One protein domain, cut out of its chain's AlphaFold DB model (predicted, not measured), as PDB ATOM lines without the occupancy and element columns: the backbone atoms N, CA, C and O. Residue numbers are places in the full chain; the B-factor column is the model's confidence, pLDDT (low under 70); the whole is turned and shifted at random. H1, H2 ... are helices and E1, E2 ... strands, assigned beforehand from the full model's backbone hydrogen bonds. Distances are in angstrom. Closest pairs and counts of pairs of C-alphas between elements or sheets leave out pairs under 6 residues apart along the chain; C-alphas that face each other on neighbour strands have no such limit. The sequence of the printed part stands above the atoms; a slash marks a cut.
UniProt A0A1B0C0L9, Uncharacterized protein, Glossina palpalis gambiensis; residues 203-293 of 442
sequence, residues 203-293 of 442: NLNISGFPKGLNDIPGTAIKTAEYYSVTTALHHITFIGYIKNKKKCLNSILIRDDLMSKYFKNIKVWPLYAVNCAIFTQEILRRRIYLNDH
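What this domain is: This is residues 203 to 293 of the 442 residues of an uncharacterized protein of Glossina palpalis gambiensis (UniProt A0A1B0C0L9). A twisted four-stranded sheet has two helices over one face, making two layers: H1 over the E2, E3 part and H2 over the E1, E4 part. A long loop, residues 267 to 288, leads from H2 back to edge strand E4. The 91 printed residues run E1, H1, E2, E3, H2, E4; the sheet, E2 - E3 - E1 - E4, is antiparallel throughout, and the class is mixed. The whole is compact, with a radius of gyration of the C-alphas of 12.2 A and spans of 32, 29 and 24 A.

Where its parts are: E1, residues 203 to 207, begins with C-alpha 203 at (161.397, 229.551, 173.848). H1 is residues 216 to 225, 14.2 A. E2, residues 236 to 242, 16.4 A, and E3, residues 245 to 250, 16.1 A, form a hairpin. H2, residues 252 to 266, spans 20.5 A. E4, residues 289 to 291, ends with C-alpha 291 at (165.829, 224.870, 167.070).

How they stand to each other: N 240 and O 247 of E2 and E3 are 3.1 A apart, N 204 and O 248 of E1 and E3 2.8 A, and N 207 and O 289 of E1 and E4 3.0 A, within hydrogen-bond range. E1, H1, E2 and E3, H2, E4 are split strand-helix-strand units, same-way strands with another between them, with right-handed crossovers. H1 is on the sheet at a height of 9.3 A; the C-alphas of Pro 217 and Ile 239 are its closest to E2, 7.0 A. H2 has a height of 9.8 A; the C-alphas of Leu 204 and Arg 255 are its closest to E1, 6.8 A. The helices are close but not clearly touching, at a steep tilt of 63 degrees, the closest C-alphas being Ala 224 and Leu 258, 6.5 A. In both, every O i to N i+4 pair is within hydrogen-bond range.

The domain as a whole: The C-alphas of Leu 253 and Glu 282 are farthest apart, 32.6 A. The printed part has no cut. The link H2 to E4 is long, and pLDDT is under 70 at residues 244 to 249, 266 to 288 and 293.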
ATOM      1  N   ASN A 203     161.500 231.008 173.895       86.56
ATOM      2  CA  ASN A 203     161.397 229.551 173.848       86.56
ATOM      3  C   ASN A 203     162.600 228.926 173.142       86.56
ATOM      4  O   ASN A 203     162.870 229.180 171.962       86.56
ATOM      5  N   LEU A 204     163.280 228.029 173.851       84.94
ATOM      6  CA  LEU A 204     164.345 227.188 173.335       84.94
ATOM      7  C   LEU A 204     163.843 225.742 173.211       84.94
ATOM      8  O   LEU A 204     163.566 225.052 174.196       84.94
ATOM      9  N   ASN A 205     163.723 225.263 171.974       84.00
ATOM     10  CA  ASN A 205     163.394 223.866 171.705       84.00
ATOM     11  C   ASN A 205     164.688 223.043 171.708       84.00
ATOM     12  O   ASN A 205     165.447 223.108 170.738       84.00
ATOM     13  N   ILE A 206     164.913 222.254 172.764       83.25
ATOM     14  CA  ILE A 206     166.064 221.350 172.867       83.25
ATOM     15  C   ILE A 206     165.609 219.926 172.540       83.25
ATOM     16  O   ILE A 206     164.779 219.329 173.231       83.25
ATOM     17  N   SER A 207     166.151 219.366 171.464       82.62
ATOM     18  CA  SER A 207     165.809 218.023 170.981       82.62
ATOM     19  C   SER A 207     167.033 217.108 170.935       82.62
ATOM     20  O   SER A 207     168.157 217.592 170.888       82.62
ATOM     21  N   GLY A 208     166.821 215.788 170.983       80.38
ATOM     22  CA  GLY A 208     167.891 214.772 171.018       80.38
ATOM     23  C   GLY A 208     168.128 214.128 172.392       80.38
ATOM     24  O   GLY A 208     168.707 213.045 172.466       80.38
ATOM     25  N   PHE A 209     167.614 214.733 173.468       81.00
ATOM     26  CA  PHE A 209     167.695 214.199 174.831       81.00
ATOM     27  C   PHE A 209     167.140 212.764 174.978       81.00
ATOM     28  O   PHE A 209     166.157 212.408 174.318       81.00
ATOM     29  N   PRO A 210     167.694 211.952 175.900       79.94
ATOM     30  CA  PRO A 210     167.192 210.611 176.174       79.94
ATOM     31  C   PRO A 210     165.792 210.621 176.819       79.94
ATOM     32  O   PRO A 210     165.364 211.595 177.463       79.94
ATOM     33  N   LYS A 211     165.081 209.500 176.635       81.38
ATOM     34  CA  LYS A 211     163.891 209.139 177.422       81.38
ATOM     35  C   LYS A 211     164.339 208.858 178.865       81.38
ATOM     36  O   LYS A 211     165.437 208.347 179.048       81.38
ATOM     37  N   GLY A 212     163.524 209.204 179.862       83.38
ATOM     38  CA  GLY A 212     163.864 208.980 181.278       83.38
ATOM     39  C   GLY A 212     164.908 209.938 181.875       83.38
ATOM     40  O   GLY A 212     165.431 209.672 182.947       83.38
ATOM     41  N   LEU A 213     165.233 211.053 181.207       84.00
ATOM     42  CA  LEU A 213     166.038 212.114 181.826       84.00
ATOM     43  C   LEU A 213     165.195 212.843 182.886       84.00
ATOM     44  O   LEU A 213     164.256 213.558 182.518       84.00
ATOM     45  N   ASN A 214     165.561 212.669 184.154       88.12
ATOM     46  CA  ASN A 214     164.852 213.243 185.299       88.12
ATOM     47  C   ASN A 214     165.238 214.717 185.531       88.12
ATOM     48  O   ASN A 214     164.364 215.577 185.607       88.12
ATOM     49  N   ASP A 215     166.538 215.033 185.549       90.38
ATOM     50  CA  ASP A 215     167.049 216.405 185.704       90.38
ATOM     51  C   ASP A 215     167.110 217.146 184.356       90.38
ATOM     52  O   ASP A 215     168.156 217.269 183.716       90.38
ATOM     53  N   ILE A 216     165.962 217.619 183.877       86.94
ATOM     54  CA  ILE A 216     165.900 218.450 182.666       86.94
ATOM     55  C   ILE A 216     166.466 219.867 182.905       86.94
ATOM     56  O   ILE A 216     167.204 220.323 182.027       86.94
ATOM     57  N   PRO A 217     166.191 220.565 184.033       90.44
ATOM     58  CA  PRO A 217     166.734 221.904 184.286       90.44
ATOM     59  C   PRO A 217     168.257 221.937 184.367       90.44
ATOM     60  O   PRO A 217     168.880 222.697 183.627       90.44
ATOM     61  N   GLY A 218     168.876 221.072 185.171       91.69
ATOM     62  CA  GLY A 218     170.330 220.985 185.257       91.69
ATOM     63  C   GLY A 218     170.959 220.557 183.934       91.69
ATOM     64  O   GLY A 218     172.019 221.059 183.573       91.69
ATOM     65  N   THR A 219     170.287 219.719 183.136       88.38
ATOM     66  CA  THR A 219     170.761 219.400 181.777       88.38
ATOM     67  C   THR A 219     170.681 220.603 180.824       88.38
ATOM     68  O   THR A 219     171.587 220.796 180.010       88.38
ATOM     69  N   ALA A 220     169.638 221.435 180.908       87.94
ATOM     70  CA  ALA A 220     169.534 222.663 180.118       87.94
ATOM     71  C   ALA A 220     170.621 223.683 180.510       87.94
ATOM     72  O   ALA A 220     171.257 224.252 179.624       87.94
ATOM     73  N   ILE A 221     170.895 223.831 181.813       91.31
ATOM     74  CA  ILE A 221     171.999 224.640 182.357       91.31
ATOM     75  C   ILE A 221     173.346 224.150 181.808       91.31
ATOM     76  O   ILE A 221     174.029 224.910 181.127       91.31
ATOM     77  N   LYS A 222     173.667 222.859 181.965       90.56
ATOM     78  CA  LYS A 222     174.906 222.239 181.449       90.56
ATOM     79  C   LYS A 222     175.071 222.404 179.932       90.56
ATOM     80  O   LYS A 222     176.181 222.568 179.433       90.56
ATOM     81  N   THR A 223     173.965 222.395 179.184       87.00
ATOM     82  CA  THR A 223     173.970 222.645 177.730       87.00
ATOM     83  C   THR A 223     174.331 224.100 177.404       87.00
ATOM     84  O   THR A 223     174.996 224.348 176.400       87.00
ATOM     85  N   ALA A 224     173.920 225.062 178.234       89.94
ATOM     86  CA  ALA A 224     174.279 226.470 178.086       89.94
ATOM     87  C   ALA A 224     175.730 226.745 178.532       89.94
ATOM     88  O   ALA A 224     176.481 227.407 177.816       89.94
ATOM     89  N   GLU A 225     176.161 226.152 179.649       90.69
ATOM     90  CA  GLU A 225     177.541 226.208 180.157       90.69
ATOM     91  C   GLU A 225     178.558 225.661 179.146       90.69
ATOM     92  O   GLU A 225     179.615 226.264 178.959       90.69
ATOM     93  N   TYR A 226     178.218 224.589 178.417       88.06
ATOM     94  CA  TYR A 226     179.038 224.050 177.321       88.06
ATOM     95  C   TYR A 226     179.336 225.081 176.217       88.06
ATOM     96  O   TYR A 226     180.394 225.044 175.592       88.06
ATOM     97  N   TYR A 227     178.423 226.028 175.990       88.12
ATOM     98  CA  TYR A 227     178.615 227.158 175.077       88.12
ATOM     99  C   TYR A 227     179.101 228.429 175.787       88.12
ATOM    100  O   TYR A 227     178.998 229.513 175.222       88.12
ATOM    101  N   SER A 228     179.618 228.330 177.014       93.44
ATOM    102  CA  SER A 228     180.035 229.478 177.829       93.44
ATOM    103  C   SER A 228     178.910 230.515 178.008       93.44
ATOM    104  O   SER A 228     179.131 231.722 177.871       93.44
ATOM    105  N   VAL A 229     177.682 230.047 178.265       93.44
ATOM    106  CA  VAL A 229     176.510 230.877 178.593       93.44
ATOM    107  C   VAL A 229     176.066 230.592 180.024       93.44
ATOM    108  O   VAL A 229     175.360 229.616 180.291       93.44
ATOM    109  N   THR A 230     176.459 231.463 180.951       94.31
ATOM    110  CA  THR A 230     176.110 231.355 182.373       94.31
ATOM    111  C   THR A 230     174.593 231.377 182.565       94.31
ATOM    112  O   THR A 230     173.939 232.400 182.358       94.31
ATOM    113  N   THR A 231     174.019 230.245 182.971       92.50
ATOM    114  CA  THR A 231     172.570 230.080 183.147       92.50
ATOM    115  C   THR A 231     172.281 229.508 184.529       92.50
ATOM    116  O   THR A 231     172.608 228.361 184.799       92.50
ATOM    117  N   ALA A 232     171.651 230.289 185.405       93.75
ATOM    118  CA  ALA A 232     171.193 229.819 186.708       93.75
ATOM    119  C   ALA A 232     169.771 229.239 186.621       93.75
ATOM    120  O   ALA A 232     169.018 229.554 185.701       93.75
ATOM    121  N   LEU A 233     169.360 228.444 187.615       92.88
ATOM    122  CA  LEU A 233     168.021 227.837 187.645       92.88
ATOM    123  C   LEU A 233     166.889 228.879 187.581       92.88
ATOM    124  O   LEU A 233     165.916 228.679 186.866       92.88
ATOM    125  N   HIS A 234     167.049 230.027 188.246       92.25
ATOM    126  CA  HIS A 234     166.062 231.114 188.237       92.25
ATOM    127  C   HIS A 234     165.962 231.865 186.892       92.25
ATOM    128  O   HIS A 234     165.035 232.644 186.693       92.25
ATOM    129  N   HIS A 235     166.883 231.632 185.946       90.81
ATOM    130  CA  HIS A 235     166.776 232.143 184.574       90.81
ATOM    131  C   HIS A 235     165.813 231.325 183.694       90.81
ATOM    132  O   HIS A 235     165.491 231.741 182.575       90.81
ATOM    133  N   ILE A 236     165.395 230.150 184.174       90.56
ATOM    134  CA  ILE A 236     164.515 229.219 183.475       90.56
ATOM    135  C   ILE A 236     163.110 229.375 184.058       90.56
ATOM    136  O   ILE A 236     162.835 228.949 185.176       90.56
ATOM    137  N   THR A 237     162.204 229.983 183.296       87.38
ATOM    138  CA  THR A 237     160.832 230.252 183.756       87.38
ATOM    139  C   THR A 237     159.970 228.990 183.761       87.38
ATOM    140  O   THR A 237     159.088 228.844 184.600       87.38
ATOM    141  N   PHE A 238     160.199 228.077 182.812       86.06
ATOM    142  CA  PHE A 238     159.443 226.831 182.697       86.06
ATOM    143  C   PHE A 238     160.217 225.782 181.893       86.06
ATOM    144  O   PHE A 238     160.884 226.092 180.904       86.06
ATOM    145  N   ILE A 239     160.068 224.513 182.265       84.81
ATOM    146  CA  ILE A 239     160.530 223.364 181.484       84.81
ATOM    147  C   ILE A 239     159.392 222.356 181.388       84.81
ATOM    148  O   ILE A 239     158.747 222.040 182.382       84.81
ATOM    149  N   GLY A 240     159.181 221.803 180.192       83.31
ATOM    150  CA  GLY A 240     158.141 220.801 179.991       83.31
ATOM    151  C   GLY A 240     158.322 219.940 178.748       83.31
ATOM    152  O   GLY A 240     159.071 220.260 177.818       83.31
ATOM    153  N   TYR A 241     157.591 218.828 178.730       79.50
ATOM    154  CA  TYR A 241     157.429 217.974 177.560       79.50
ATOM    155  C   TYR A 241     156.209 218.427 176.756       79.50
ATOM    156  O   TYR A 241     155.090 218.415 177.256       79.50
ATOM    157  N   ILE A 242     156.400 218.766 175.482       75.88
ATOM    158  CA  ILE A 242     155.317 219.053 174.537       75.88
ATOM    159  C   ILE A 242     155.433 218.065 173.379       75.88
ATOM    160  O   ILE A 242     156.397 218.099 172.611       75.88
ATOM    161  N   LYS A 243     154.449 217.165 173.250       71.12
ATOM    162  CA  LYS A 243     154.396 216.123 172.202       71.12
ATOM    163  C   LYS A 243     155.702 215.307 172.113       71.12
ATOM    164  O   LYS A 243     156.283 215.163 171.040       71.12
ATOM    165  N   ASN A 244     156.196 214.827 173.259       66.75
ATOM    166  CA  ASN A 244     157.470 214.100 173.420       66.75
ATOM    167  C   ASN A 244     158.750 214.867 173.017       66.75
ATOM    168  O   ASN A 244     159.839 214.291 173.034       66.75
ATOM    169  N   LYS A 245     158.664 216.169 172.708       62.31
ATOM    170  CA  LYS A 245     159.815 217.072 172.536       62.31
ATOM    171  C   LYS A 245     159.965 217.929 173.794       62.31
ATOM    172  O   LYS A 245     158.963 218.370 174.352       62.31
ATOM    173  N   LYS A 246     161.195 218.164 174.256       64.38
ATOM    174  CA  LYS A 246     161.436 218.982 175.456       64.38
ATOM    175  C   LYS A 246     161.524 220.455 175.051       64.38
ATOM    176  O   LYS A 246     162.163 220.784 174.051       64.38
ATOM    177  N   LYS A 247     160.867 221.333 175.806       66.19
ATOM    178  CA  LYS A 247     160.979 222.788 175.660       66.19
ATOM    179  C   LYS A 247     161.504 223.397 176.952       66.19
ATOM    180  O   LYS A 247     161.092 222.985 178.035       66.19
ATOM    181  N   CYS A 248     162.377 224.384 176.801       66.00
ATOM    182  CA  CYS A 248     162.908 225.212 177.872       66.00
ATOM    183  C   CYS A 248     162.505 226.666 177.590       66.00
ATOM    184  O   CYS A 248     162.692 227.154 176.475       66.00
ATOM    185  N   LEU A 249     161.902 227.327 178.570       62.19
ATOM    186  CA  LEU A 249     161.482 228.726 178.530       62.19
ATOM    187  C   LEU A 249     162.550 229.538 179.272       62.19
ATOM    188  O   LEU A 249     162.645 229.441 180.495       62.19
ATOM    189  N   ASN A 250     163.364 230.295 178.534       70.06
ATOM    190  CA  ASN A 250     164.502 231.051 179.067       70.06
ATOM    191  C   ASN A 250     164.306 232.555 178.854       70.06
ATOM    192  O   ASN A 250     163.564 232.982 177.969       70.06
ATOM    193  N   SER A 251     165.052 233.378 179.597       84.44
ATOM    194  CA  SER A 251     165.226 234.792 179.240       84.44
ATOM    195  C   SER A 251     165.667 234.949 177.775       84.44
ATOM    196  O   SER A 251     166.558 234.232 177.308       84.44
ATOM    197  N   ILE A 252     165.074 235.920 177.069       86.38
ATOM    198  CA  ILE A 252     165.377 236.227 175.659       86.38
ATOM    199  C   ILE A 252     166.879 236.474 175.463       86.38
ATOM    200  O   ILE A 252     167.460 235.955 174.519       86.38
ATOM    201  N   LEU A 253     167.527 237.191 176.389       88.31
ATOM    202  CA  LEU A 253     168.960 237.504 176.309       88.31
ATOM    203  C   LEU A 253     169.836 236.241 176.340       88.31
ATOM    204  O   LEU A 253     170.751 236.099 175.536       88.31
ATOM    205  N   ILE A 254     169.520 235.301 177.236       89.94
ATOM    206  CA  ILE A 254     170.259 234.038 177.392       89.94
ATOM    207  C   ILE A 254     170.067 233.158 176.165       89.94
ATOM    208  O   ILE A 254     171.009 232.534 175.688       89.94
ATOM    209  N   ARG A 255     168.842 233.114 175.637       89.44
ATOM    210  CA  ARG A 255     168.535 232.382 174.412       89.44
ATOM    211  C   ARG A 255     169.276 232.968 173.213       89.44
ATOM    212  O   ARG A 255     169.871 232.203 172.465       89.44
ATOM    213  N   ASP A 256     169.246 234.282 173.023       89.31
ATOM    214  CA  ASP A 256     169.850 234.924 171.854       89.31
ATOM    215  C   ASP A 256     171.394 234.812 171.896       89.31
ATOM    216  O   ASP A 256     172.007 234.505 170.871       89.31
ATOM    217  N   ASP A 257     172.026 234.918 173.076       91.62
ATOM    218  CA  ASP A 257     173.460 234.619 173.263       91.62
ATOM    219  C   ASP A 257     173.784 233.134 173.003       91.62
ATOM    220  O   ASP A 257     174.687 232.808 172.226       91.62
ATOM    221  N   LEU A 258     172.995 232.212 173.567       90.94
ATOM    222  CA  LEU A 258     173.163 230.773 173.360       90.94
ATOM    223  C   LEU A 258     173.001 230.367 171.896       90.94
ATOM    224  O   LEU A 258     173.812 229.592 171.395       90.94
ATOM    225  N   MET A 259     172.010 230.905 171.183       87.62
ATOM    226  CA  MET A 259     171.822 230.629 169.759       87.62
ATOM    227  C   MET A 259     172.947 231.245 168.916       87.62
ATOM    228  O   MET A 259     173.428 230.594 167.987       87.62
ATOM    229  N   SER A 260     173.441 232.437 169.272       88.94
ATOM    230  CA  SER A 260     174.611 233.062 168.639       88.94
ATOM    231  C   SER A 260     175.864 232.187 168.768       88.94
ATOM    232  O   SER A 260     176.515 231.881 167.764       88.94
ATOM    233  N   LYS A 261     176.183 231.711 169.980       90.31
ATOM    234  CA  LYS A 261     177.342 230.835 170.232       90.31
ATOM    235  C   LYS A 261     177.159 229.435 169.630       90.31
ATOM    236  O   LYS A 261     178.084 228.916 169.007       90.31
ATOM    237  N   TYR A 262     175.954 228.866 169.711       86.19
ATOM    238  CA  TYR A 262     175.589 227.599 169.070       86.19
ATOM    239  C   TYR A 262     175.831 227.637 167.558       86.19
ATOM    240  O   TYR A 262     176.571 226.800 167.050       86.19
ATOM    241  N   PHE A 263     175.283 228.623 166.835       82.19
ATOM    242  CA  PHE A 263     175.437 228.700 165.376       82.19
ATOM    243  C   PHE A 263     176.866 229.028 164.922       82.19
ATOM    244  O   PHE A 263     177.281 228.542 163.868       82.19
ATOM    245  N   LYS A 264     177.644 229.784 165.712       85.25
ATOM    246  CA  LYS A 264     179.087 229.968 165.470       85.25
ATOM    247  C   LYS A 264     179.833 228.632 165.557       85.25
ATOM    248  O   LYS A 264     180.566 228.275 164.634       85.25
ATOM    249  N   ASN A 265     179.584 227.860 166.613       77.88
ATOM    250  CA  ASN A 265     180.302 226.613 166.887       77.88
ATOM    251  C   ASN A 265     179.809 225.419 166.047       77.88
ATOM    252  O   ASN A 265     180.573 224.480 165.819       77.88
ATOM    253  N   ILE A 266     178.574 225.454 165.524       69.50
ATOM    254  CA  ILE A 266     177.987 224.360 164.728       69.50
ATOM    255  C   ILE A 266     178.756 224.076 163.429       69.50
ATOM    256  O   ILE A 266     178.723 222.949 162.935       69.50
ATOM    257  N   LYS A 267     179.459 225.083 162.886       58.38
ATOM    258  CA  LYS A 267     180.352 224.927 161.724       58.38
ATOM    259  C   LYS A 267     181.548 224.018 162.023       58.38
ATOM    260  O   LYS A 267     182.126 223.473 161.090       58.38
ATOM    261  N   VAL A 268     181.916 223.885 163.298       46.88
ATOM    262  CA  VAL A 268     183.102 223.158 163.753       46.88
ATOM    263  C   VAL A 268     182.695 221.773 164.265       46.88
ATOM    264  O   VAL A 268     183.177 220.773 163.745       46.88
ATOM    265  N   TRP A 269     181.788 221.695 165.248       50.56
ATOM    266  CA  TRP A 269     181.330 220.430 165.845       50.56
ATOM    267  C   TRP A 269     179.811 220.460 166.107       50.56
ATOM    268  O   TRP A 269     179.336 221.328 166.845       50.56
ATOM    269  N   PRO A 270     179.024 219.493 165.588       52.75
ATOM    270  CA  PRO A 270     177.699 219.204 166.125       52.75
ATOM    271  C   PRO A 270     177.804 218.865 167.615       52.75
ATOM    272  O   PRO A 270     178.766 218.219 168.032       52.75
ATOM    273  N   LEU A 271     176.798 219.243 168.406       50.41
ATOM    274  CA  LEU A 271     176.755 218.922 169.831       50.41
ATOM    275  C   LEU A 271     176.521 217.411 170.019       50.41
ATOM    276  O   LEU A 271     175.386 216.934 170.071       50.41
ATOM    277  N   TYR A 272     177.610 216.647 170.070       49.69
ATOM    278  CA  TYR A 272     177.614 215.282 170.577       49.69
ATOM    279  C   TYR A 272     177.708 215.347 172.098       49.69
ATOM    280  O   TYR A 272     178.531 216.090 172.633       49.69
ATOM    281  N   ALA A 273     176.908 214.549 172.805       47.09
ATOM    282  CA  ALA A 273     176.903 214.571 174.269       47.09
ATOM    283  C   ALA A 273     178.247 214.117 174.898       47.09
ATOM    284  O   ALA A 273     178.431 214.289 176.099       47.09
ATOM    285  N   VAL A 274     179.188 213.609 174.077       38.56
ATOM    286  CA  VAL A 274     180.570 213.183 174.403       38.56
ATOM    287  C   VAL A 274     181.301 214.123 175.368       38.56
ATOM    288  O   VAL A 274     181.996 213.648 176.258       38.56
ATOM    289  N   ASN A 275     181.137 215.440 175.215       44.62
ATOM    290  CA  ASN A 275     181.965 216.430 175.910       44.62
ATOM    291  C   ASN A 275     181.403 216.905 177.264       44.62
ATOM    292  O   ASN A 275     181.935 217.848 177.844       44.62
ATOM    293  N   CYS A 276     180.331 216.298 177.781       48.69
ATOM    294  CA  CYS A 276     179.781 216.643 179.091       48.69
ATOM    295  C   CYS A 276     179.753 215.397 179.986       48.69
ATOM    296  O   CYS A 276     178.983 214.470 179.742       48.69
ATOM    297  N   ALA A 277     180.570 215.401 181.047       52.12
ATOM    298  CA  ALA A 277     180.817 214.260 181.942       52.12
ATOM    299  C   ALA A 277     179.571 213.703 182.670       52.12
ATOM    300  O   ALA A 277     179.643 212.670 183.326       52.12
ATOM    301  N   ILE A 278     178.428 214.386 182.558       54.75
ATOM    302  CA  ILE A 278     177.137 213.998 183.134       54.75
ATOM    303  C   ILE A 278     176.383 212.988 182.245       54.75
ATOM    304  O   ILE A 278     175.494 212.287 182.726       54.75
ATOM    305  N   PHE A 279     176.714 212.880 180.956       55.31
ATOM    306  CA  PHE A 279     176.086 211.902 180.072       55.31
ATOM    307  C   PHE A 279     176.851 210.570 180.090       55.31
ATOM    308  O   PHE A 279     178.064 210.524 179.905       55.31
ATOM    309  N   THR A 280     176.139 209.457 180.270       54.00
ATOM    310  CA  THR A 280     176.699 208.105 180.120       54.00
ATOM    311  C   THR A 280     177.004 207.787 178.652       54.00
ATOM    312  O   THR A 280     176.385 208.356 177.747       54.00
ATOM    313  N   GLN A 281     177.937 206.851 178.407       52.41
ATOM    314  CA  GLN A 281     178.517 206.569 177.078       52.41
ATOM    315  C   GLN A 281     177.499 206.359 175.938       52.41
ATOM    316  O   GLN A 281     177.772 206.687 174.783       52.41
ATOM    317  N   GLU A 282     176.308 205.860 176.256       47.53
ATOM    318  CA  GLU A 282     175.251 205.580 175.285       47.53
ATOM    319  C   GLU A 282     174.504 206.842 174.800       47.53
ATOM    320  O   GLU A 282     174.066 206.919 173.648       47.53
ATOM    321  N   ILE A 283     174.408 207.877 175.643       49.16
ATOM    322  CA  ILE A 283     173.786 209.166 175.296       49.16
ATOM    323  C   ILE A 283     174.705 209.967 174.360       49.16
ATOM    324  O   ILE A 283     174.219 210.696 173.492       49.16
ATOM    325  N   LEU A 284     176.027 209.775 174.471       47.16
ATOM    326  CA  LEU A 284     177.062 210.535 173.755       47.16
ATOM    327  C   LEU A 284     176.914 210.502 172.224       47.16
ATOM    328  O   LEU A 284     177.302 211.452 171.545       47.16
ATOM    329  N   ARG A 285     176.313 209.440 171.671       52.06
ATOM    330  CA  ARG A 285     176.090 209.279 170.222       52.06
ATOM    331  C   ARG A 285     174.912 210.092 169.671       52.06
ATOM    332  O   ARG A 285     174.757 210.172 168.452       52.06
ATOM    333  N   ARG A 286     174.065 210.691 170.517       58.06
ATOM    334  CA  ARG A 286     172.912 211.490 170.067       58.06
ATOM    335  C   ARG A 286     173.292 212.960 169.921       58.06
ATOM    336  O   ARG A 286     173.837 213.567 170.836       58.06
ATOM    337  N   ARG A 287     172.964 213.530 168.758       63.16
ATOM    338  CA  ARG A 287     173.111 214.964 168.492       63.16
ATOM    339  C   ARG A 287     172.006 215.735 169.206       63.16
ATOM    340  O   ARG A 287     170.827 215.437 169.007       63.16
ATOM    341  N   ILE A 288     172.392 216.725 170.005       66.06
ATOM    342  CA  ILE A 288     171.460 217.692 170.587       66.06
ATOM    343  C   ILE A 288     171.284 218.839 169.589       66.06
ATOM    344  O   ILE A 288     172.263 219.422 169.128       66.06
ATOM    345  N   TYR A 289     170.034 219.156 169.254       73.50
ATOM    346  CA  TYR A 289     169.692 220.249 168.343       73.50
ATOM    347  C   TYR A 289     168.900 221.326 169.079       73.50
ATOM    348  O   TYR A 289     167.819 221.042 169.615       73.50
ATOM    349  N   LEU A 290     169.419 222.556 169.038       73.50
ATOM    350  CA  LEU A 290     168.697 223.775 169.390       73.50
ATOM    351  C   LEU A 290     167.981 224.297 168.137       73.50
ATOM    352  O   LEU A 290     168.621 224.530 167.110       73.50
ATOM    353  N   ASN A 291     166.656 224.450 168.209       74.56
ATOM    354  CA  ASN A 291     165.829 224.870 167.070       74.56
ATOM    355  C   ASN A 291     165.161 226.231 167.304       74.56
ATOM    356  O   ASN A 291     164.318 226.372 168.194       74.56
ATOM    357  N   ASP A 292     165.449 227.184 166.414       70.44
ATOM    358  CA  ASP A 292     164.916 228.556 166.394       70.44
ATOM    359  C   ASP A 292     163.523 228.675 165.733       70.44
ATOM    360  O   ASP A 292     163.196 229.669 165.096       70.44
ATOM    361  N   HIS A 293     162.677 227.644 165.812       67.62
ATOM    362  CA  HIS A 293     161.349 227.666 165.178       67.62
ATOM    363  C   HIS A 293     160.347 228.511 165.988       67.62
ATOM    364  O   HIS A 293     159.523 227.977 166.731       67.62
TER     365      HIS A 293